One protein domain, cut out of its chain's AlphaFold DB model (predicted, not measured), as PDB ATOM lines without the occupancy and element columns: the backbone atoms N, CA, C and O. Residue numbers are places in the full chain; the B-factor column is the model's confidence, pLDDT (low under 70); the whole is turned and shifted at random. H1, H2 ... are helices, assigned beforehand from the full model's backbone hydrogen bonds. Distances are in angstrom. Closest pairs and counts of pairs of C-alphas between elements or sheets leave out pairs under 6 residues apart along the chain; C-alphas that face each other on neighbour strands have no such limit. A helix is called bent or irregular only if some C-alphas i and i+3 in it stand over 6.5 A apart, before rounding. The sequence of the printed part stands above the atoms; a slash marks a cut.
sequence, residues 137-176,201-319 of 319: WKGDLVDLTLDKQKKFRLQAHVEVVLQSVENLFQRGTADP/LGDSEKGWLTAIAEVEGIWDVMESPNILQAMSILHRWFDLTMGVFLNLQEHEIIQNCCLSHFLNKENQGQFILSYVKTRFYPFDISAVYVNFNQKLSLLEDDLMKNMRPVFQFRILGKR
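Overview. This is residues 137 to 176 and 201 to 319 of the 319 residues of an uncharacterized protein of Puccinia graminis f. sp. tritici (strain CRL 75-36-700-3 / race SCCL) (UniProt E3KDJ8). Two long helices, H2 and H5, run the same way with a gap between them; H1 bridges them on one side near one end, and H4, with H3 next to it along the chain, lies on the other side. H7 packs on H5 on the side away from H2, H6 crosses near the end of H5, and the short helices H8, H9 and H10 lie beyond, with residues 312 to 319 trailing away as a tail. The printed part has 159 residues with ten named helices, H1 to H10 in chain order, and no named strand: all helix. It is compact, with a radius of gyration of the C-alphas of 16.8 A, and flat, spanning 58 by 47 by 22 A.

Arrangement. H1, residues 137 to 143, and H2, residues 148 to 173, form a helical hairpin, closest at the C-alphas of Lys 138 and Gln 155, 6.7 A. H3, residues 203 to 213, touches H2 at a steep tilt of 48 degrees, closest at the C-alphas of Ser 164 and Trp 208, 4.6 A. H4, residues 216 to 223, and H5, residues 227 to 250, form another helical hairpin, closest at the C-alphas of Met 222 and Ala 230, 5.4 A. H5 is the hub, touching four helices. It touches H1 with residues 233 to 237 alone, at a shallow tilt of 12 degrees, closest at the C-alphas of Asp 140 and Ile 233, 7.2 A. H2 and H5 are close but not clearly touching, at a shallow tilt of 17 degrees, the same way; their closest C-alphas, Val 165 and Val 244, are 7.7 A apart. H6, residues 256 to 266, only just touches H5, with 3 pairs of C-alphas within 8 A, the closest Gln 249 and Asn 256 at 5.6 A. H7, residues 270 to 280, touches H5 at a steep tilt of 53 degrees, closest at the C-alphas of Phe 238 and Tyr 275, 5.6 A. H8, residues 285 to 288, touches H7 only at the corner, and only just, with 3 pairs within 8 A, the closest C-alphas those of Lys 277 and Ile 285 at 6.8 A. H9, residues 294 to 300, touches H10, residues 302 to 311, closest at the C-alphas of Leu 299 and Arg 308, 5.8 A. Every O i to N i+4 pair is within hydrogen-bond range in H2, H3, H5, H6, H7 and H9, against 0 of 3 in H1, 0 of 4 in H4 and 2 of 6 in H10, where 4 of 4, 4 of 5 and 4 of 7 O i to N i+3 pairs are; H8 is too short for an i+4 pair.

Along the chain. H1 begins at C-alpha 137, (7.475, 9.776, 101.547). H2 is 37.6 A long, H5 34.1 A, H7 15.6 A, H3 15.0 A and H6 14.4 A. H5 begins at C-alpha 227, (20.430, 5.320, 111.073). H10 is irregular, with C-alphas 303 and 306 7.8 A apart, and ends at C-alpha 311, (7.111, -14.929, 93.434).

Size, cuts and confidence. The two C-alphas farthest apart, those of Lys 148 and Arg 319, the chain's last residue, are 58.2 A apart. Residues 177 to 200 are not printed, and C-alphas 176 and 201 are 16.5 A apart across the cut; the links printed whole are tight. The model's mean pLDDT over the printed part is 78.7; residues 174 to 176, 280 to 304 and 306 to 319 are under 70.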
ATOM      1  N   TRP A 137       6.137  10.344 101.348       93.50
ATOM      2  CA  TRP A 137       7.475   9.776 101.547       93.50
ATOM      3  C   TRP A 137       8.588  10.719 101.066       93.50
ATOM      4  O   TRP A 137       9.596  10.897 101.745       93.50
ATOM      5  N   LYS A 138       8.387  11.401  99.931       92.06
ATOM      6  CA  LYS A 138       9.297  12.454  99.455       92.06
ATOM      7  C   LYS A 138       9.440  13.587 100.481       92.06
ATOM      8  O   LYS A 138      10.522  14.159 100.609       92.06
ATOM      9  N   GLY A 139       8.360  13.911 101.196       89.62
ATOM     10  CA  GLY A 139       8.351  14.863 102.305       89.62
ATOM     11  C   GLY A 139       9.256  14.433 103.461       89.62
ATOM     12  O   GLY A 139      10.033  15.253 103.943       89.62
ATOM     13  N   ASP A 140       9.257  13.147 103.821       88.38
ATOM     14  CA  ASP A 140      10.114  12.607 104.891       88.38
ATOM     15  C   ASP A 140      11.617  12.820 104.609       88.38
ATOM     16  O   ASP A 140      12.426  12.956 105.528       88.38
ATOM     17  N   LEU A 141      12.012  12.908 103.332       87.12
ATOM     18  CA  LEU A 141      13.396  13.201 102.942       87.12
ATOM     19  C   LEU A 141      13.838  14.613 103.330       87.12
ATOM     20  O   LEU A 141      15.040  14.870 103.435       87.12
ATOM     21  N   VAL A 142      12.903  15.551 103.503       85.56
ATOM     22  CA  VAL A 142      13.208  16.935 103.892       85.56
ATOM     23  C   VAL A 142      13.814  16.978 105.290       85.56
ATOM     24  O   VAL A 142      14.788  17.707 105.487       85.56
ATOM     25  N   ASP A 143      13.338  16.132 106.195       83.00
ATOM     26  CA  ASP A 143      13.810  16.077 107.580       83.00
ATOM     27  C   ASP A 143      15.061  15.205 107.748       83.00
ATOM     28  O   ASP A 143      15.709  15.228 108.794       83.00
ATOM     29  N   LEU A 144      15.432  14.449 106.711       86.94
ATOM     30  CA  LEU A 144      16.625  13.620 106.730       86.94
ATOM     31  C   LEU A 144      17.892  14.465 106.533       86.94
ATOM     32  O   LEU A 144      18.039  15.197 105.540       86.94
ATOM     33  N   THR A 145      18.835  14.315 107.464       88.88
ATOM     34  CA  THR A 145      20.185  14.880 107.364       88.88
ATOM     35  C   THR A 145      20.974  14.083 106.334       88.88
ATOM     36  O   THR A 145      21.451  12.991 106.633       88.88
ATOM     37  N   LEU A 146      21.089  14.618 105.121       88.56
ATOM     38  CA  LEU A 146      21.807  14.019 103.998       88.56
ATOM     39  C   LEU A 146      22.573  15.113 103.242       88.56
ATOM     40  O   LEU A 146      22.184  16.285 103.282       88.56
ATOM     41  N   ASP A 147      23.638  14.733 102.535       91.00
ATOM     42  CA  ASP A 147      24.317  15.633 101.604       91.00
ATOM     43  C   ASP A 147      23.327  16.252 100.595       91.00
ATOM     44  O   ASP A 147      22.407  15.594 100.099       91.00
ATOM     45  N   LYS A 148      23.528  17.537 100.276       89.00
ATOM     46  CA  LYS A 148      22.612  18.307  99.423       89.00
ATOM     47  C   LYS A 148      22.498  17.717  98.019       89.00
ATOM     48  O   LYS A 148      21.402  17.694  97.465       89.00
ATOM     49  N   GLN A 149      23.607  17.252  97.445       90.31
ATOM     50  CA  GLN A 149      23.620  16.693  96.098       90.31
ATOM     51  C   GLN A 149      22.897  15.345  96.064       90.31
ATOM     52  O   GLN A 149      22.106  15.106  95.149       90.31
ATOM     53  N   LYS A 150      23.104  14.493  97.072       89.31
ATOM     54  CA  LYS A 150      22.389  13.209  97.199       89.31
ATOM     55  C   LYS A 150      20.898  13.412  97.411       89.31
ATOM     56  O   LYS A 150      20.088  12.833  96.696       89.31
ATOM     57  N   LYS A 151      20.530  14.336  98.298       90.06
ATOM     58  CA  LYS A 151      19.132  14.706  98.540       90.06
ATOM     59  C   LYS A 151      18.445  15.215  97.274       90.06
ATOM     60  O   LYS A 151      17.327  14.802  96.987       90.06
ATOM     61  N   PHE A 152      19.124  16.056  96.493       90.25
ATOM     62  CA  PHE A 152      18.611  16.532  95.209       90.25
ATOM     63  C   PHE A 152      18.418  15.391  94.200       90.25
ATOM     64  O   PHE A 152      17.358  15.297  93.583       90.25
ATOM     65  N   ARG A 153      19.405  14.496  94.054       91.38
ATOM     66  CA  ARG A 153      19.307  13.326  93.162       91.38
ATOM     67  C   ARG A 153      18.160  12.405  93.554       91.38
ATOM     68  O   ARG A 153      17.392  11.997  92.688       91.38
ATOM     69  N   LEU A 154      18.017  12.138  94.849       91.19
ATOM     70  CA  LEU A 154      16.948  11.309  95.384       91.19
ATOM     71  C   LEU A 154      15.578  11.938  95.113       91.19
ATOM     72  O   LEU A 154      14.691  11.278  94.584       91.19
ATOM     73  N   GLN A 155      15.417  13.235  95.385       91.81
ATOM     74  CA  GLN A 155      14.172  13.945  95.084       91.81
ATOM     75  C   GLN A 155      13.847  13.955  93.587       91.81
ATOM     76  O   GLN A 155      12.688  13.759  93.229       91.81
ATOM     77  N   ALA A 156      14.843  14.157  92.720       92.50
ATOM     78  CA  ALA A 156      14.656  14.114  91.272       92.50
ATOM     79  C   ALA A 156      14.234  12.716  90.797       92.50
ATOM     80  O   ALA A 156      13.319  12.590  89.989       92.50
ATOM     81  N   HIS A 157      14.855  11.665  91.335       94.00
ATOM     82  CA  HIS A 157      14.473  10.290  91.035       94.00
ATOM     83  C   HIS A 157      13.026   9.993  91.457       94.00
ATOM     84  O   HIS A 157      12.262   9.428  90.678       94.00
ATOM     85  N   VAL A 158      12.608  10.451  92.640       93.25
ATOM     86  CA  VAL A 158      11.230  10.271  93.124       93.25
ATOM     87  C   VAL A 158      10.206  10.949  92.219       93.25
ATOM     88  O   VAL A 158       9.123  10.404  92.030       93.25
ATOM     89  N   GLU A 159      10.533  12.092  91.613       94.94
ATOM     90  CA  GLU A 159       9.641  12.718  90.628       94.94
ATOM     91  C   GLU A 159       9.484  11.872  89.366       94.94
ATOM     92  O   GLU A 159       8.378  11.718  88.848       94.94
ATOM     93  N   VAL A 160      10.569  11.250  88.901       95.81
ATOM     94  CA  VAL A 160      10.497  10.297  87.785       95.81
ATOM     95  C   VAL A 160       9.624   9.098  88.160       95.81
ATOM     96  O   VAL A 160       8.831   8.639  87.334       95.81
ATOM     97  N   VAL A 161       9.718   8.610  89.400       95.69
ATOM     98  CA  VAL A 161       8.867   7.522  89.906       95.69
ATOM     99  C   VAL A 161       7.402   7.948  89.966       95.69
ATOM    100  O   VAL A 161       6.556   7.217  89.459       95.69
ATOM    101  N   LEU A 162       7.090   9.129  90.509       95.06
ATOM    102  CA  LEU A 162       5.726   9.669  90.547       95.06
ATOM    103  C   LEU A 162       5.117   9.737  89.143       95.06
ATOM    104  O   LEU A 162       4.033   9.195  88.925       95.06
ATOM    105  N   GLN A 163       5.849  10.298  88.177       96.12
ATOM    106  CA  GLN A 163       5.388  10.375  86.791       96.12
ATOM    107  C   GLN A 163       5.207   8.987  86.163       96.12
ATOM    108  O   GLN A 163       4.240   8.741  85.447       96.12
ATOM    109  N   SER A 164       6.121   8.056  86.438       96.19
ATOM    110  CA  SER A 164       6.065   6.682  85.921       96.19
ATOM    111  C   SER A 164       4.856   5.917  86.464       96.19
ATOM    112  O   SER A 164       4.164   5.228  85.713       96.19
ATOM    113  N   VAL A 165       4.574   6.065  87.761       94.69
ATOM    114  CA  VAL A 165       3.402   5.482  88.421       94.69
ATOM    115  C   VAL A 165       2.123   6.076  87.843       94.69
ATOM    116  O   VAL A 165       1.216   5.330  87.475       94.69
ATOM    117  N   GLU A 166       2.055   7.401  87.711       93.69
ATOM    118  CA  GLU A 166       0.905   8.081  87.117       93.69
ATOM    119  C   GLU A 166       0.638   7.588  85.689       93.69
ATOM    120  O   GLU A 166      -0.481   7.174  85.387       93.69
ATOM    121  N   ASN A 167       1.667   7.539  84.838       93.44
ATOM    122  CA  ASN A 167       1.545   7.091  83.450       93.44
ATOM    123  C   ASN A 167       1.015   5.651  83.343       93.44
ATOM    124  O   ASN A 167       0.154   5.360  82.507       93.44
ATOM    125  N   LEU A 168       1.494   4.746  84.206       91.88
ATOM    126  CA  LEU A 168       1.015   3.362  84.251       91.88
ATOM    127  C   LEU A 168      -0.465   3.286  84.642       91.88
ATOM    128  O   LEU A 168      -1.241   2.587  83.987       91.88
ATOM    129  N   PHE A 169      -0.878   4.031  85.668       89.69
ATOM    130  CA  PHE A 169      -2.278   4.065  86.091       89.69
ATOM    131  C   PHE A 169      -3.192   4.711  85.044       89.69
ATOM    132  O   PHE A 169      -4.258   4.165  84.761       89.69
ATOM    133  N   GLN A 170      -2.770   5.817  84.422       87.44
ATOM    134  CA  GLN A 170      -3.522   6.477  83.354       87.44
ATOM    135  C   GLN A 170      -3.762   5.522  82.180       87.44
ATOM    136  O   GLN A 170      -4.905   5.358  81.746       87.44
ATOM    137  N   ARG A 171      -2.722   4.801  81.742       82.00
ATOM    138  CA  ARG A 171      -2.837   3.768  80.704       82.00
ATOM    139  C   ARG A 171      -3.804   2.650  81.096       82.00
ATOM    140  O   ARG A 171      -4.615   2.242  80.271       82.00
ATOM    141  N   GLY A 172      -3.770   2.198  82.350       74.31
ATOM    142  CA  GLY A 172      -4.716   1.208  82.878       74.31
ATOM    143  C   GLY A 172      -6.175   1.685  82.923       74.31
ATOM    144  O   GLY A 172      -7.090   0.865  82.971       74.31
ATOM    145  N   THR A 173      -6.412   3.001  82.894       72.62
ATOM    146  CA  THR A 173      -7.757   3.606  82.890       72.62
ATOM    147  C   THR A 173      -8.240   4.094  81.523       72.62
ATOM    148  O   THR A 173      -9.420   4.442  81.407       72.62
ATOM    149  N   ALA A 174      -7.376   4.116  80.504       69.00
ATOM    150  CA  ALA A 174      -7.717   4.571  79.158       69.00
ATOM    151  C   ALA A 174      -8.759   3.647  78.507       69.00
ATOM    152  O   ALA A 174      -8.741   2.429  78.702       69.00
ATOM    153  N   ASP A 175      -9.712   4.216  77.754       57.78
ATOM    154  CA  ASP A 175     -10.672   3.384  77.027       57.78
ATOM    155  C   ASP A 175      -9.959   2.651  75.894       57.78
ATOM    156  O   ASP A 175      -9.221   3.287  75.138       57.78
ATOM    157  N   PRO A 176     -10.202   1.345  75.700       53.66
ATOM    158  CA  PRO A 176      -9.703   0.639  74.527       53.66
ATOM    159  C   PRO A 176     -10.094   1.313  73.200       53.66
ATOM    160  O   PRO A 176      -9.403   1.119  72.204       53.66
ATOM    161  N   LEU A 201       5.410  -6.116  77.085       78.25
ATOM    162  CA  LEU A 201       5.562  -4.788  77.651       78.25
ATOM    163  C   LEU A 201       6.140  -3.875  76.560       78.25
ATOM    164  O   LEU A 201       7.127  -4.246  75.925       78.25
ATOM    165  N   GLY A 202       5.512  -2.729  76.310       83.38
ATOM    166  CA  GLY A 202       6.060  -1.712  75.417       83.38
ATOM    167  C   GLY A 202       7.278  -1.023  76.038       83.38
ATOM    168  O   GLY A 202       7.434  -1.012  77.261       83.38
ATOM    169  N   ASP A 203       8.118  -0.399  75.212       85.62
ATOM    170  CA  ASP A 203       9.363   0.233  75.678       85.62
ATOM    171  C   ASP A 203       9.111   1.335  76.718       85.62
ATOM    172  O   ASP A 203       9.843   1.443  77.701       85.62
ATOM    173  N   SER A 204       8.018   2.092  76.571       89.25
ATOM    174  CA  SER A 204       7.604   3.097  77.563       89.25
ATOM    175  C   SER A 204       7.231   2.473  78.912       89.25
ATOM    176  O   SER A 204       7.703   2.928  79.951       89.25
ATOM    177  N   GLU A 205       6.434   1.399  78.914       90.38
ATOM    178  CA  GLU A 205       6.033   0.702  80.145       90.38
ATOM    179  C   GLU A 205       7.248   0.089  80.847       90.38
ATOM    180  O   GLU A 205       7.366   0.154  82.070       90.38
ATOM    181  N   LYS A 206       8.185  -0.462  80.070       91.50
ATOM    182  CA  LYS A 206       9.457  -0.971  80.581       91.50
ATOM    183  C   LYS A 206      10.318   0.137  81.178       91.50
ATOM    184  O   LYS A 206      10.898  -0.065  82.244       91.50
ATOM    185  N   GLY A 207      10.382   1.299  80.532       93.25
ATOM    186  CA  GLY A 207      11.061   2.481  81.059       93.25
ATOM    187  C   GLY A 207      10.477   2.918  82.403       93.25
ATOM    188  O   GLY A 207      11.218   3.082  83.370       93.25
ATOM    189  N   TRP A 208       9.148   3.008  82.499       96.56
ATOM    190  CA  TRP A 208       8.454   3.356  83.743       96.56
ATOM    191  C   TRP A 208       8.690   2.326  84.850       96.56
ATOM    192  O   TRP A 208       9.020   2.697  85.971       96.56
ATOM    193  N   LEU A 209       8.590   1.030  84.540       95.06
ATOM    194  CA  LEU A 209       8.891  -0.028  85.505       95.06
ATOM    195  C   LEU A 209      10.351   0.002  85.969       95.06
ATOM    196  O   LEU A 209      10.613  -0.226  87.147       95.06
ATOM    197  N   THR A 210      11.289   0.297  85.068       95.38
ATOM    198  CA  THR A 210      12.716   0.429  85.400       95.38
ATOM    199  C   THR A 210      12.937   1.585  86.360       95.38
ATOM    200  O   THR A 210      13.598   1.394  87.374       95.38
ATOM    201  N   ALA A 211      12.328   2.745  86.102       95.31
ATOM    202  CA  ALA A 211      12.410   3.883  87.008       95.31
ATOM    203  C   ALA A 211      11.843   3.556  88.397       95.31
ATOM    204  O   ALA A 211      12.453   3.906  89.397       95.31
ATOM    205  N   ILE A 212      10.711   2.850  88.469       95.88
ATOM    206  CA  ILE A 212      10.089   2.446  89.741       95.88
ATOM    207  C   ILE A 212      10.956   1.421  90.497       95.88
ATOM    208  O   ILE A 212      11.038   1.465  91.720       95.88
ATOM    209  N   ALA A 213      11.588   0.485  89.782       93.06
ATOM    210  CA  ALA A 213      12.380  -0.603  90.357       93.06
ATOM    211  C   ALA A 213      13.848  -0.241  90.640       93.06
ATOM    212  O   ALA A 213      14.604  -1.109  91.084       93.06
ATOM    213  N   GLU A 214      14.265   0.989  90.344       92.88
ATOM    214  CA  GLU A 214      15.625   1.461  90.579       92.88
ATOM    215  C   GLU A 214      15.881   1.596  92.086       92.88
ATOM    216  O   GLU A 214      15.082   2.168  92.830       92.88
ATOM    217  N   VAL A 215      16.989   1.021  92.551       86.19
ATOM    218  CA  VAL A 215      17.284   0.905  93.986       86.19
ATOM    219  C   VAL A 215      18.577   1.595  94.374       86.19
ATOM    220  O   VAL A 215      18.694   1.985  95.532       86.19
ATOM    221  N   GLU A 216      19.533   1.766  93.457       81.81
ATOM    222  CA  GLU A 216      20.897   2.183  93.799       81.81
ATOM    223  C   GLU A 216      20.901   3.543  94.508       81.81
ATOM    224  O   GLU A 216      21.388   3.653  95.629       81.81
ATOM    225  N   GLY A 217      20.235   4.541  93.920       82.62
ATOM    226  CA  GLY A 217      20.146   5.886  94.498       82.62
ATOM    227  C   GLY A 217      19.274   5.990  95.754       82.62
ATOM    228  O   GLY A 217      19.363   6.979  96.475       82.62
ATOM    229  N   ILE A 218      18.433   4.995  96.044       88.88
ATOM    230  CA  ILE A 218      17.576   4.999  97.239       88.88
ATOM    231  C   ILE A 218      18.378   4.620  98.489       88.88
ATOM    232  O   ILE A 218      18.128   5.146  99.575       88.88
ATOM    233  N   TRP A 219      19.382   3.753  98.341       89.00
ATOM    234  CA  TRP A 219      20.249   3.356  99.450       89.00
ATOM    235  C   TRP A 219      21.086   4.512 100.009       89.00
ATOM    236  O   TRP A 219      21.494   4.427 101.165       89.00
ATOM    237  N   ASP A 220      21.246   5.618  99.274       88.81
ATOM    238  CA  ASP A 220      21.902   6.845  99.758       88.81
ATOM    239  C   ASP A 220      21.281   7.369 101.067       88.81
ATOM    240  O   ASP A 220      21.970   7.989 101.874       88.81
ATOM    241  N   VAL A 221      20.000   7.077 101.335       87.75
ATOM    242  CA  VAL A 221      19.320   7.392 102.608       87.75
ATOM    243  C   VAL A 221      20.100   6.870 103.824       87.75
ATOM    244  O   VAL A 221      20.111   7.518 104.872       87.75
ATOM    245  N   MET A 222      20.795   5.737 103.681       87.75
ATOM    246  CA  MET A 222      21.572   5.096 104.746       87.75
ATOM    247  C   MET A 222      22.829   5.856 105.161       87.75
ATOM    248  O   MET A 222      23.408   5.541 106.198       87.75
ATOM    249  N   GLU A 223      23.244   6.862 104.398       87.62
ATOM    250  CA  GLU A 223      24.357   7.729 104.780       87.62
ATOM    251  C   GLU A 223      23.965   8.804 105.793       87.62
ATOM    252  O   GLU A 223      24.820   9.544 106.288       87.62
ATOM    253  N   SER A 224      22.675   8.910 106.118       87.94
ATOM    254  CA  SER A 224      22.246   9.787 107.193       87.94
ATOM    255  C   SER A 224      22.845   9.336 108.531       87.94
ATOM    256  O   SER A 224      22.792   8.148 108.858       87.94
ATOM    257  N   PRO A 225      23.339  10.264 109.374       87.06
ATOM    258  CA  PRO A 225      23.823   9.914 110.709       87.06
ATOM    259  C   PRO A 225      22.713   9.335 111.601       87.06
ATOM    260  O   PRO A 225      22.999   8.606 112.550       87.06
ATOM    261  N   ASN A 226      21.443   9.633 111.304       88.25
ATOM    262  CA  ASN A 226      20.306   9.048 112.001       88.25
ATOM    263  C   ASN A 226      19.885   7.725 111.345       88.25
ATOM    264  O   ASN A 226      18.918   7.667 110.586       88.25
ATOM    265  N   ILE A 227      20.613   6.654 111.669       85.12
ATOM    266  CA  ILE A 227      20.430   5.320 111.073       85.12
ATOM    267  C   ILE A 227      19.004   4.784 111.278       85.12
ATOM    268  O   ILE A 227      18.445   4.178 110.369       85.12
ATOM    269  N   LEU A 228      18.389   5.016 112.443       86.19
ATOM    270  CA  LEU A 228      17.034   4.521 112.727       86.19
ATOM    271  C   LEU A 228      15.983   5.209 111.848       86.19
ATOM    272  O   LEU A 228      15.111   4.546 111.286       86.19
ATOM    273  N   GLN A 229      16.087   6.531 111.694       88.69
ATOM    274  CA  GLN A 229      15.211   7.289 110.802       88.69
ATOM    275  C   GLN A 229      15.447   6.901 109.339       88.69
ATOM    276  O   GLN A 229      14.484   6.660 108.616       88.69
ATOM    277  N   ALA A 230      16.711   6.776 108.923       88.75
ATOM    278  CA  ALA A 230      17.087   6.332 107.584       88.75
ATOM    279  C   ALA A 230      16.495   4.957 107.249       88.75
ATOM    280  O   ALA A 230      15.850   4.802 106.216       88.75
ATOM    281  N   MET A 231      16.631   3.986 108.155       86.25
ATOM    282  CA  MET A 231      16.062   2.648 107.989       86.25
ATOM    283  C   MET A 231      14.538   2.675 107.899       86.25
ATOM    284  O   MET A 231      13.966   2.032 107.022       86.25
ATOM    285  N   SER A 232      13.865   3.459 108.746       87.38
ATOM    286  CA  SER A 232      12.407   3.608 108.677       87.38
ATOM    287  C   SER A 232      11.949   4.188 107.336       87.38
ATOM    288  O   SER A 232      10.977   3.702 106.754       87.38
ATOM    289  N   ILE A 233      12.641   5.213 106.830       90.75
ATOM    290  CA  ILE A 233      12.358   5.818 105.522       90.75
ATOM    291  C   ILE A 233      12.604   4.793 104.413       90.75
ATOM    292  O   ILE A 233      11.759   4.616 103.537       90.75
ATOM    293  N   LEU A 234      13.720   4.071 104.472       90.75
ATOM    294  CA  LEU A 234      14.079   3.069 103.478       90.75
ATOM    295  C   LEU A 234      13.065   1.915 103.430       90.75
ATOM    296  O   LEU A 234      12.603   1.544 102.355       90.75
ATOM    297  N   HIS A 235      12.660   1.377 104.583       87.81
ATOM    298  CA  HIS A 235      11.643   0.320 104.661       87.81
ATOM    299  C   HIS A 235      10.324   0.780 104.049       87.81
ATOM    300  O   HIS A 235       9.723   0.069 103.242       87.81
ATOM    301  N   ARG A 236       9.911   2.008 104.378       91.12
ATOM    302  CA  ARG A 236       8.693   2.601 103.836       91.12
ATOM    303  C   ARG A 236       8.763   2.760 102.315       91.12
ATOM    304  O   ARG A 236       7.759   2.505 101.660       91.12
ATOM    305  N   TRP A 237       9.917   3.121 101.745       93.38
ATOM    306  CA  TRP A 237      10.091   3.162 100.287       93.38
ATOM    307  C   TRP A 237       9.829   1.800  99.655       93.38
ATOM    308  O   TRP A 237       8.993   1.668  98.766       93.38
ATOM    309  N   PHE A 238      10.525   0.777 100.146       90.69
ATOM    310  CA  PHE A 238      10.423  -0.574  99.613       90.69
ATOM    311  C   PHE A 238       8.999  -1.128  99.716       90.69
ATOM    312  O   PHE A 238       8.521  -1.751  98.768       90.69
ATOM    313  N   ASP A 239       8.294  -0.842 100.809       88.69
ATOM    314  CA  ASP A 239       6.889  -1.213 100.976       88.69
ATOM    315  C   ASP A 239       5.951  -0.478 100.019       88.69
ATOM    316  O   ASP A 239       5.077  -1.109  99.425       88.69
ATOM    317  N   LEU A 240       6.152   0.826  99.820       92.75
ATOM    318  CA  LEU A 240       5.371   1.605  98.860       92.75
ATOM    319  C   LEU A 240       5.571   1.084  97.437       92.75
ATOM    320  O   LEU A 240       4.594   0.802  96.744       92.75
ATOM    321  N   THR A 241       6.819   0.900  97.015       93.25
ATOM    322  CA  THR A 241       7.158   0.440  95.664       93.25
ATOM    323  C   THR A 241       6.677  -0.987  95.413       93.25
ATOM    324  O   THR A 241       6.138  -1.292  94.350       93.25
ATOM    325  N   MET A 242       6.778  -1.868  96.409       89.12
ATOM    326  CA  MET A 242       6.204  -3.206  96.299       89.12
ATOM    327  C   MET A 242       4.667  -3.157  96.231       89.12
ATOM    328  O   MET A 242       4.063  -3.875  95.434       89.12
ATOM    329  N   GLY A 243       4.034  -2.258  96.993       88.06
ATOM    330  CA  GLY A 243       2.604  -1.965  96.891       88.06
ATOM    331  C   GLY A 243       2.189  -1.503  95.491       88.06
ATOM    332  O   GLY A 243       1.179  -1.975  94.974       88.06
ATOM    333  N   VAL A 244       2.994  -0.662  94.828       91.94
ATOM    334  CA  VAL A 244       2.782  -0.283  93.418       91.94
ATOM    335  C   VAL A 244       2.738  -1.531  92.534       91.94
ATOM    336  O   VAL A 244       1.775  -1.709  91.792       91.94
ATOM    337  N   PHE A 245       3.732  -2.419  92.620       89.75
ATOM    338  CA  PHE A 245       3.770  -3.629  91.790       89.75
ATOM    339  C   PHE A 245       2.573  -4.555  92.030       89.75
ATOM    340  O   PHE A 245       1.989  -5.055  91.066       89.75
ATOM    341  N   LEU A 246       2.165  -4.740  93.288       85.25
ATOM    342  CA  LEU A 246       0.965  -5.508  93.618       85.25
ATOM    343  C   LEU A 246      -0.295  -4.883  93.013       85.25
ATOM    344  O   LEU A 246      -1.073  -5.590  92.377       85.25
ATOM    345  N   ASN A 247      -0.457  -3.567  93.140       85.31
ATOM    346  CA  ASN A 247      -1.606  -2.839  92.606       85.31
ATOM    347  C   ASN A 247      -1.680  -2.926  91.075       85.31
ATOM    348  O   ASN A 247      -2.757  -3.130  90.512       85.31
ATOM    349  N   LEU A 248      -0.535  -2.813  90.390       86.88
ATOM    350  CA  LEU A 248      -0.453  -2.971  88.935       86.88
ATOM    351  C   LEU A 248      -0.893  -4.373  88.490       86.88
ATOM    352  O   LEU A 248      -1.538  -4.512  87.450       86.88
ATOM    353  N   GLN A 249      -0.561  -5.395  89.280       82.94
ATOM    354  CA  GLN A 249      -0.929  -6.781  89.016       82.94
ATOM    355  C   GLN A 249      -2.402  -7.073  89.338       82.94
ATOM    356  O   GLN A 249      -3.088  -7.688  88.524       82.94
ATOM    357  N   GLU A 250      -2.886  -6.664  90.512       82.00
ATOM    358  CA  GLU A 250      -4.251  -6.931  90.990       82.00
ATOM    359  C   GLU A 250      -5.305  -6.301  90.076       82.00
ATOM    360  O   GLU A 250      -6.332  -6.913  89.782       82.00
ATOM    361  N   HIS A 251      -5.027  -5.098  89.575       81.94
ATOM    362  CA  HIS A 251      -5.924  -4.382  88.674       81.94
ATOM    363  C   HIS A 251      -5.675  -4.663  87.191       81.94
ATOM    364  O   HIS A 251      -6.248  -3.978  86.346       81.94
ATOM    365  N   GLU A 252      -4.843  -5.661  86.872       81.75
ATOM    366  CA  GLU A 252      -4.481  -6.058  85.505       81.75
ATOM    367  C   GLU A 252      -3.971  -4.895  84.628       81.75
ATOM    368  O   GLU A 252      -4.058  -4.955  83.401       81.75
ATOM    369  N   ILE A 253      -3.407  -3.850  85.247       84.38
ATOM    370  CA  ILE A 253      -2.770  -2.724  84.547       84.38
ATOM    371  C   ILE A 253      -1.549  -3.241  83.789       84.38
ATOM    372  O   ILE A 253      -1.327  -2.895  82.631       84.38
ATOM    373  N   ILE A 254      -0.795  -4.133  84.435       82.00
ATOM    374  CA  ILE A 254       0.243  -4.940  83.806       82.00
ATOM    375  C   ILE A 254      -0.101  -6.404  84.045       82.00
ATOM    376  O   ILE A 254      -0.394  -6.825  85.163       82.00
ATOM    377  N   GLN A 255      -0.036  -7.213  82.988       78.75
ATOM    378  CA  GLN A 255      -0.256  -8.647  83.132       78.75
ATOM    379  C   GLN A 255       0.795  -9.266  84.058       78.75
ATOM    380  O   GLN A 255       1.988  -8.991  83.925       78.75
ATOM    381  N   ASN A 256       0.365 -10.183  84.927       76.38
ATOM    382  CA  ASN A 256       1.251 -10.876  85.868       76.38
ATOM    383  C   ASN A 256       2.486 -11.485  85.170       76.38
ATOM    384  O   ASN A 256       3.612 -11.285  85.614       76.38
ATOM    385  N   CYS A 257       2.313 -12.157  84.026       74.88
ATOM    386  CA  CYS A 257       3.444 -12.734  83.293       74.88
ATOM    387  C   CYS A 257       4.475 -11.683  82.845       74.88
ATOM    388  O   CYS A 257       5.671 -11.966  82.903       74.88
ATOM    389  N   CYS A 258       4.036 -10.484  82.450       80.12
ATOM    390  CA  CYS A 258       4.907  -9.383  82.047       80.12
ATOM    391  C   CYS A 258       5.636  -8.785  83.253       80.12
ATOM    392  O   CYS A 258       6.854  -8.639  83.209       80.12
ATOM    393  N   LEU A 259       4.917  -8.504  84.345       82.31
ATOM    394  CA  LEU A 259       5.514  -7.943  85.560       82.31
ATOM    395  C   LEU A 259       6.505  -8.921  86.207       82.31
ATOM    396  O   LEU A 259       7.618  -8.544  86.566       82.31
ATOM    397  N   SER A 260       6.136 -10.201  86.287       78.19
ATOM    398  CA  SER A 260       7.015 -11.265  86.771       78.19
ATOM    399  C   SER A 260       8.252 -11.413  85.881       78.19
ATOM    400  O   SER A 260       9.367 -11.520  86.393       78.19
ATOM    401  N   HIS A 261       8.093 -11.372  84.552       79.88
ATOM    402  CA  HIS A 261       9.228 -11.395  83.630       79.88
ATOM    403  C   HIS A 261      10.157 -10.197  83.848       79.88
ATOM    404  O   HIS A 261      11.362 -10.395  84.001       79.88
ATOM    405  N   PHE A 262       9.606  -8.985  83.933       86.69
ATOM    406  CA  PHE A 262      10.365  -7.767  84.197       86.69
ATOM    407  C   PHE A 262      11.176  -7.887  85.496       86.69
ATOM    408  O   PHE A 262      12.404  -7.826  85.456       86.69
ATOM    409  N   LEU A 263      10.519  -8.159  86.630       82.44
ATOM    410  CA  LEU A 263      11.179  -8.197  87.939       82.44
ATOM    411  C   LEU A 263      12.257  -9.289  88.024       82.44
ATOM    412  O   LEU A 263      13.318  -9.066  88.598       82.44
ATOM    413  N   ASN A 264      12.017 -10.466  87.438       76.56
ATOM    414  CA  ASN A 264      12.922 -11.612  87.582       76.56
ATOM    415  C   ASN A 264      14.006 -11.698  86.499       76.56
ATOM    416  O   ASN A 264      15.066 -12.275  86.748       76.56
ATOM    417  N   LYS A 265      13.741 -11.224  85.277       78.38
ATOM    418  CA  LYS A 265      14.656 -11.376  84.132       78.38
ATOM    419  C   LYS A 265      15.290 -10.065  83.714       78.38
ATOM    420  O   LYS A 265      16.499 -10.044  83.511       78.38
ATOM    421  N   GLU A 266      14.512  -8.996  83.609       81.62
ATOM    422  CA  GLU A 266      15.019  -7.714  83.113       81.62
ATOM    423  C   GLU A 266      15.702  -6.917  84.224       81.62
ATOM    424  O   GLU A 266      16.875  -6.577  84.100       81.62
ATOM    425  N   ASN A 267      15.021  -6.736  85.358       84.00
ATOM    426  CA  ASN A 267      15.594  -6.184  86.588       84.00
ATOM    427  C   ASN A 267      16.531  -7.184  87.302       84.00
ATOM    428  O   ASN A 267      17.213  -6.831  88.256       84.00
ATOM    429  N   GLN A 268      16.583  -8.441  86.839       80.69
ATOM    430  CA  GLN A 268      17.438  -9.510  87.379       80.69
ATOM    431  C   GLN A 268      17.221  -9.785  88.880       80.69
ATOM    432  O   GLN A 268      18.123 -10.263  89.564       80.69
ATOM    433  N   GLY A 269      16.028  -9.488  89.402       76.19
ATOM    434  CA  GLY A 269      15.683  -9.673  90.810       76.19
ATOM    435  C   GLY A 269      16.313  -8.657  91.765       76.19
ATOM    436  O   GLY A 269      16.217  -8.865  92.973       76.19
ATOM    437  N   GLN A 270      16.932  -7.578  91.269       84.12
ATOM    438  CA  GLN A 270      17.597  -6.572  92.107       84.12
ATOM    439  C   GLN A 270      16.632  -5.926  93.102       84.12
ATOM    440  O   GLN A 270      16.895  -5.927  94.303       84.12
ATOM    441  N   PHE A 271      15.472  -5.468  92.628       85.69
ATOM    442  CA  PHE A 271      14.462  -4.864  93.492       85.69
ATOM    443  C   PHE A 271      13.975  -5.847  94.565       85.69
ATOM    444  O   PHE A 271      13.924  -5.506  95.745       85.69
ATOM    445  N   ILE A 272      13.663  -7.089  94.167       78.69
ATOM    446  CA  ILE A 272      13.198  -8.135  95.089       78.69
ATOM    447  C   ILE A 272      14.260  -8.408  96.157       78.69
ATOM    448  O   ILE A 272      13.937  -8.486  97.340       78.69
ATOM    449  N   LEU A 273      15.528  -8.518  95.763       78.88
ATOM    450  CA  LEU A 273      16.623  -8.736  96.697       78.88
ATOM    451  C   LEU A 273      16.759  -7.569  97.682       78.88
ATOM    452  O   LEU A 273      16.900  -7.805  98.880       78.88
ATOM    453  N   SER A 274      16.699  -6.324  97.207       82.50
ATOM    454  CA  SER A 274      16.754  -5.143  98.072       82.50
ATOM    455  C   SER A 274      15.563  -5.063  99.032       82.50
ATOM    456  O   SER A 274      15.769  -4.777 100.208       82.50
ATOM    457  N   TYR A 275      14.355  -5.400  98.572       82.31
ATOM    458  CA  TYR A 275      13.155  -5.491  99.408       82.31
ATOM    459  C   TYR A 275      13.303  -6.528 100.530       82.31
ATOM    460  O   TYR A 275      12.989  -6.276 101.690       82.31
ATOM    461  N   VAL A 276      13.815  -7.716 100.204       76.44
ATOM    462  CA  VAL A 276      14.044  -8.770 101.200       76.44
ATOM    463  C   VAL A 276      15.136  -8.341 102.185       76.44
ATOM    464  O   VAL A 276      14.969  -8.509 103.390       76.44
ATOM    465  N   LYS A 277      16.227  -7.728 101.707       75.38
ATOM    466  CA  LYS A 277      17.311  -7.235 102.574       75.38
ATOM    467  C   LYS A 277      16.812  -6.240 103.611       75.38
ATOM    468  O   LYS A 277      17.221  -6.335 104.761       75.38
ATOM    469  N   THR A 278      15.934  -5.316 103.232       77.00
ATOM    470  CA  THR A 278      15.372  -4.359 104.190       77.00
ATOM    471  C   THR A 278      14.443  -5.035 105.191       77.00
ATOM    472  O   THR A 278      14.535  -4.771 106.382       77.00
ATOM    473  N   ARG A 279      13.627  -6.003 104.764       72.00
ATOM    474  CA  ARG A 279      12.740  -6.743 105.677       72.00
ATOM    475  C   ARG A 279      13.463  -7.556 106.748       72.00
ATOM    476  O   ARG A 279      12.940  -7.667 107.854       72.00
ATOM    477  N   PHE A 280      14.631  -8.108 106.430       65.31
ATOM    478  CA  PHE A 280      15.389  -8.955 107.356       65.31
ATOM    479  C   PHE A 280      16.568  -8.255 108.023       65.31
ATOM    480  O   PHE A 280      17.220  -8.857 108.870       65.31
ATOM    481  N   TYR A 281      16.821  -6.983 107.709       62.81
ATOM    482  CA  TYR A 281      17.858  -6.201 108.371       62.81
ATOM    483  C   TYR A 281      17.637  -6.148 109.902       62.81
ATOM    484  O   TYR A 281      16.498  -5.975 110.342       62.81
ATOM    485  N   PRO A 282      18.691  -6.259 110.740       56.97
ATOM    486  CA  PRO A 282      20.122  -6.346 110.413       56.97
ATOM    487  C   PRO A 282      20.636  -7.763 110.123       56.97
ATOM    488  O   PRO A 282      21.842  -7.961 109.986       56.97
ATOM    489  N   PHE A 283      19.756  -8.757 110.068       54.62
ATOM    490  CA  PHE A 283      20.138 -10.152 109.906       54.62
ATOM    491  C   PHE A 283      20.463 -10.473 108.445       54.62
ATOM    492  O   PHE A 283      19.815  -9.997 107.511       54.62
ATOM    493  N   ASP A 284      21.482 -11.309 108.243       55.78
ATOM    494  CA  ASP A 284      21.785 -11.834 106.918       55.78
ATOM    495  C   ASP A 284      20.649 -12.767 106.475       55.78
ATOM    496  O   ASP A 284      20.261 -13.687 107.195       55.78
ATOM    497  N   ILE A 285      20.142 -12.562 105.260       54.62
ATOM    498  CA  ILE A 285      19.165 -13.440 104.607       54.62
ATOM    499  C   ILE A 285      19.670 -14.889 104.606       54.62
ATOM    500  O   ILE A 285      18.869 -15.807 104.750       54.62
ATOM    501  N   SER A 286      20.984 -15.106 104.476       53.22
ATOM    502  CA  SER A 286      21.590 -16.443 104.541       53.22
ATOM    503  C   SER A 286      21.560 -17.055 105.951       53.22
ATOM    504  O   SER A 286      21.487 -18.275 106.089       53.22
ATOM    505  N   ALA A 287      21.540 -16.214 106.990       49.25
ATOM    506  CA  ALA A 287      21.374 -16.629 108.379       49.25
ATOM    507  C   ALA A 287      19.898 -16.877 108.741       49.25
ATOM    508  O   ALA A 287      19.614 -17.725 109.583       49.25
ATOM    509  N   VAL A 288      18.960 -16.173 108.094       48.28
ATOM    510  CA  VAL A 288      17.508 -16.337 108.302       48.28
ATOM    511  C   VAL A 288      16.949 -17.507 107.485       48.28
ATOM    512  O   VAL A 288      16.146 -18.294 107.982       48.28
ATOM    513  N   TYR A 289      17.401 -17.674 106.243       51.22
ATOM    514  CA  TYR A 289      16.979 -18.751 105.355       51.22
ATOM    515  C   TYR A 289      18.118 -19.741 105.127       51.22
ATOM    516  O   TYR A 289      18.799 -19.727 104.104       51.22
ATOM    517  N   VAL A 290      18.248 -20.670 106.073       50.47
ATOM    518  CA  VAL A 290      19.225 -21.777 106.052       50.47
ATOM    519  C   VAL A 290      18.960 -22.780 104.909       50.47
ATOM    520  O   VAL A 290      19.748 -23.687 104.652       50.47
ATOM    521  N   ASN A 291      17.834 -22.635 104.202       47.19
ATOM    522  CA  ASN A 291      17.431 -23.512 103.112       47.19
ATOM    523  C   ASN A 291      17.990 -23.017 101.768       47.19
ATOM    524  O   ASN A 291      17.686 -21.910 101.322       47.19
ATOM    525  N   PHE A 292      18.729 -23.882 101.064       50.84
ATOM    526  CA  PHE A 292      19.338 -23.614  99.747       50.84
ATOM    527  C   PHE A 292      18.338 -23.195  98.648       50.84
ATOM    528  O   PHE A 292      18.742 -22.754  97.572       50.84
ATOM    529  N   ASN A 293      17.029 -23.314  98.894       62.97
ATOM    530  CA  ASN A 293      15.975 -22.836  98.008       62.97
ATOM    531  C   ASN A 293      15.297 -21.587  98.586       62.97
ATOM    532  O   ASN A 293      14.174 -21.649  99.080       62.97
ATOM    533  N   GLN A 294      15.971 -20.441  98.468       61.88
ATOM    534  CA  GLN A 294      15.487 -19.137  98.946       61.88
ATOM    535  C   GLN A 294      14.078 -18.790  98.441       61.88
ATOM    536  O   GLN A 294      13.291 -18.192  99.164       61.88
ATOM    537  N   LYS A 295      13.718 -19.209  97.220       64.75
ATOM    538  CA  LYS A 295      12.367 -19.007  96.679       64.75
ATOM    539  C   LYS A 295      11.313 -19.756  97.489       64.75
ATOM    540  O   LYS A 295      10.242 -19.210  97.731       64.75
ATOM    541  N   LEU A 296      11.583 -21.012  97.840       63.66
ATOM    542  CA  LEU A 296      10.658 -21.800  98.647       63.66
ATOM    543  C   LEU A 296      10.522 -21.177 100.037       63.66
ATOM    544  O   LEU A 296       9.402 -20.958 100.477       63.66
ATOM    545  N   SER A 297      11.639 -20.764 100.638       65.19
ATOM    546  CA  SER A 297      11.633 -20.086 101.932       65.19
ATOM    547  C   SER A 297      10.800 -18.796 101.915       65.19
ATOM    548  O   SER A 297       9.973 -18.597 102.796       65.19
ATOM    549  N   LEU A 298      10.919 -17.966 100.870       67.38
ATOM    550  CA  LEU A 298      10.092 -16.759 100.700       67.38
ATOM    551  C   LEU A 298       8.605 -17.071 100.464       67.38
ATOM    552  O   LEU A 298       7.741 -16.276 100.823       67.38
ATOM    553  N   LEU A 299       8.283 -18.200  99.824       67.44
ATOM    554  CA  LEU A 299       6.895 -18.627  99.625       67.44
ATOM    555  C   LEU A 299       6.273 -19.199 100.903       67.44
ATOM    556  O   LEU A 299       5.056 -19.118 101.058       67.44
ATOM    557  N   GLU A 300       7.079 -19.788 101.779       68.50
ATOM    558  CA  GLU A 300       6.644 -20.394 103.039       68.50
ATOM    559  C   GLU A 300       6.584 -19.379 104.187       68.50
ATOM    560  O   GLU A 300       5.788 -19.564 105.103       68.50
ATOM    561  N   ASP A 301       7.332 -18.276 104.101       66.31
ATOM    562  CA  ASP A 301       7.335 -17.209 105.102       66.31
ATOM    563  C   ASP A 301       5.981 -16.474 105.184       66.31
ATOM    564  O   ASP A 301       5.414 -16.016 104.178       66.31
ATOM    565  N   ASP A 302       5.456 -16.347 106.402       68.25
ATOM    566  CA  ASP A 302       4.211 -15.639 106.692       68.25
ATOM    567  C   ASP A 302       4.337 -14.123 106.492       68.25
ATOM    568  O   ASP A 302       3.383 -13.488 106.036       68.25
ATOM    569  N   LEU A 303       5.520 -13.543 106.724       62.88
ATOM    570  CA  LEU A 303       5.795 -12.122 106.472       62.88
ATOM    571  C   LEU A 303       5.698 -11.772 104.981       62.88
ATOM    572  O   LEU A 303       5.444 -10.625 104.620       62.88
ATOM    573  N   MET A 304       5.857 -12.772 104.111       65.88
ATOM    574  CA  MET A 304       5.833 -12.634 102.654       65.88
ATOM    575  C   MET A 304       4.525 -13.129 102.028       65.88
ATOM    576  O   MET A 304       4.392 -13.155 100.800       65.88
ATOM    577  N   LYS A 305       3.522 -13.496 102.839       70.19
ATOM    578  CA  LYS A 305       2.268 -14.103 102.367       70.19
ATOM    579  C   LYS A 305       1.548 -13.266 101.307       70.19
ATOM    580  O   LYS A 305       1.084 -13.820 100.310       70.19
ATOM    581  N   ASN A 306       1.529 -11.945 101.479       60.31
ATOM    582  CA  ASN A 306       0.890 -11.010 100.546       60.31
ATOM    583  C   ASN A 306       1.679 -10.841  99.232       60.31
ATOM    584  O   ASN A 306       1.116 -10.423  98.226       60.31
ATOM    585  N   MET A 307       2.960 -11.219  99.218       62.81
ATOM    586  CA  MET A 307       3.879 -11.065  98.081       62.81
ATOM    587  C   MET A 307       4.026 -12.337  97.241       62.81
ATOM    588  O   MET A 307       4.596 -12.309  96.148       62.81
ATOM    589  N   ARG A 308       3.466 -13.465  97.699       69.12
ATOM    590  CA  ARG A 308       3.486 -14.748  96.974       69.12
ATOM    591  C   ARG A 308       3.087 -14.633  95.494       69.12
ATOM    592  O   ARG A 308       3.746 -15.293  94.690       69.12
ATOM    593  N   PRO A 309       2.089 -13.819  95.084       63.31
ATOM    594  CA  PRO A 309       1.723 -13.689  93.673       63.31
ATOM    595  C   PRO A 309       2.849 -13.168  92.772       63.31
ATOM    596  O   PRO A 309       2.872 -13.525  91.597       63.31
ATOM    597  N   VAL A 310       3.782 -12.377  93.312       59.12
ATOM    598  CA  VAL A 310       4.957 -11.851  92.593       59.12
ATOM    599  C   VAL A 310       6.021 -12.941  92.417       59.12
ATOM    600  O   VAL A 310       6.705 -13.017  91.394       59.12
ATOM    601  N   PHE A 311       6.133 -13.835  93.403       60.00
ATOM    602  CA  PHE A 311       7.111 -14.929  93.434       60.00
ATOM    603  C   PHE A 311       6.632 -16.210  92.723       60.00
ATOM    604  O   PHE A 311       7.429 -17.111  92.423       60.00
ATOM    605  N   GLN A 312       5.329 -16.325  92.450       56.97
ATOM    606  CA  GLN A 312       4.728 -17.488  91.803       56.97
ATOM    607  C   GLN A 312       4.862 -17.432  90.278       56.97
ATOM    608  O   GLN A 312       4.162 -16.715  89.572       56.97
ATOM    609  N   PHE A 313       5.712 -18.309  89.748       48.41
ATOM    610  CA  PHE A 313       5.728 -18.637  88.328       48.41
ATOM    611  C   PHE A 313       4.594 -19.625  88.054       48.41
ATOM    612  O   PHE A 313       4.645 -20.763  88.527       48.41
ATOM    613  N   ARG A 314       3.597 -19.248  87.248       36.06
ATOM    614  CA  ARG A 314       2.777 -20.269  86.590       36.06
ATOM    615  C   ARG A 314       3.699 -21.053  85.663       36.06
ATOM    616  O   ARG A 314       4.138 -20.546  84.633       36.06
ATOM    617  N   ILE A 315       3.972 -22.305  86.022       33.09
ATOM    618  CA  ILE A 315       4.336 -23.320  85.040       33.09
ATOM    619  C   ILE A 315       3.143 -23.358  84.087       33.09
ATOM    620  O   ILE A 315       2.071 -23.842  84.450       33.09
ATOM    621  N   LEU A 316       3.295 -22.776  82.899       32.47
ATOM    622  CA  LEU A 316       2.404 -23.068  81.787       32.47
ATOM    623  C   LEU A 316       2.566 -24.561  81.512       32.47
ATOM    624  O   LEU A 316       3.501 -25.000  80.842       32.47
ATOM    625  N   GLY A 317       1.692 -25.343  82.142       29.44
ATOM    626  CA  GLY A 317       1.508 -26.747  81.855       29.44
ATOM    627  C   GLY A 317       1.199 -26.874  80.374       29.44
ATOM    628  O   GLY A 317       0.203 -26.338  79.888       29.44
ATOM    629  N   LYS A 318       2.102 -27.550  79.670       33.94
ATOM    630  CA  LYS A 318       1.875 -28.066  78.328       33.94
ATOM    631  C   LYS A 318       0.593 -28.908  78.345       33.94
ATOM    632  O   LYS A 318       0.445 -29.751  79.231       33.94
ATOM    633  N   ARG A 319      -0.301 -28.672  77.386       33.75
ATOM    634  CA  ARG A 319      -1.105 -29.760  76.821       33.75
ATOM    635  C   ARG A 319      -0.287 -30.399  75.713       33.75
ATOM    636  O   ARG A 319       0.440 -29.634  75.039       33.75
TER     637      ARG A 319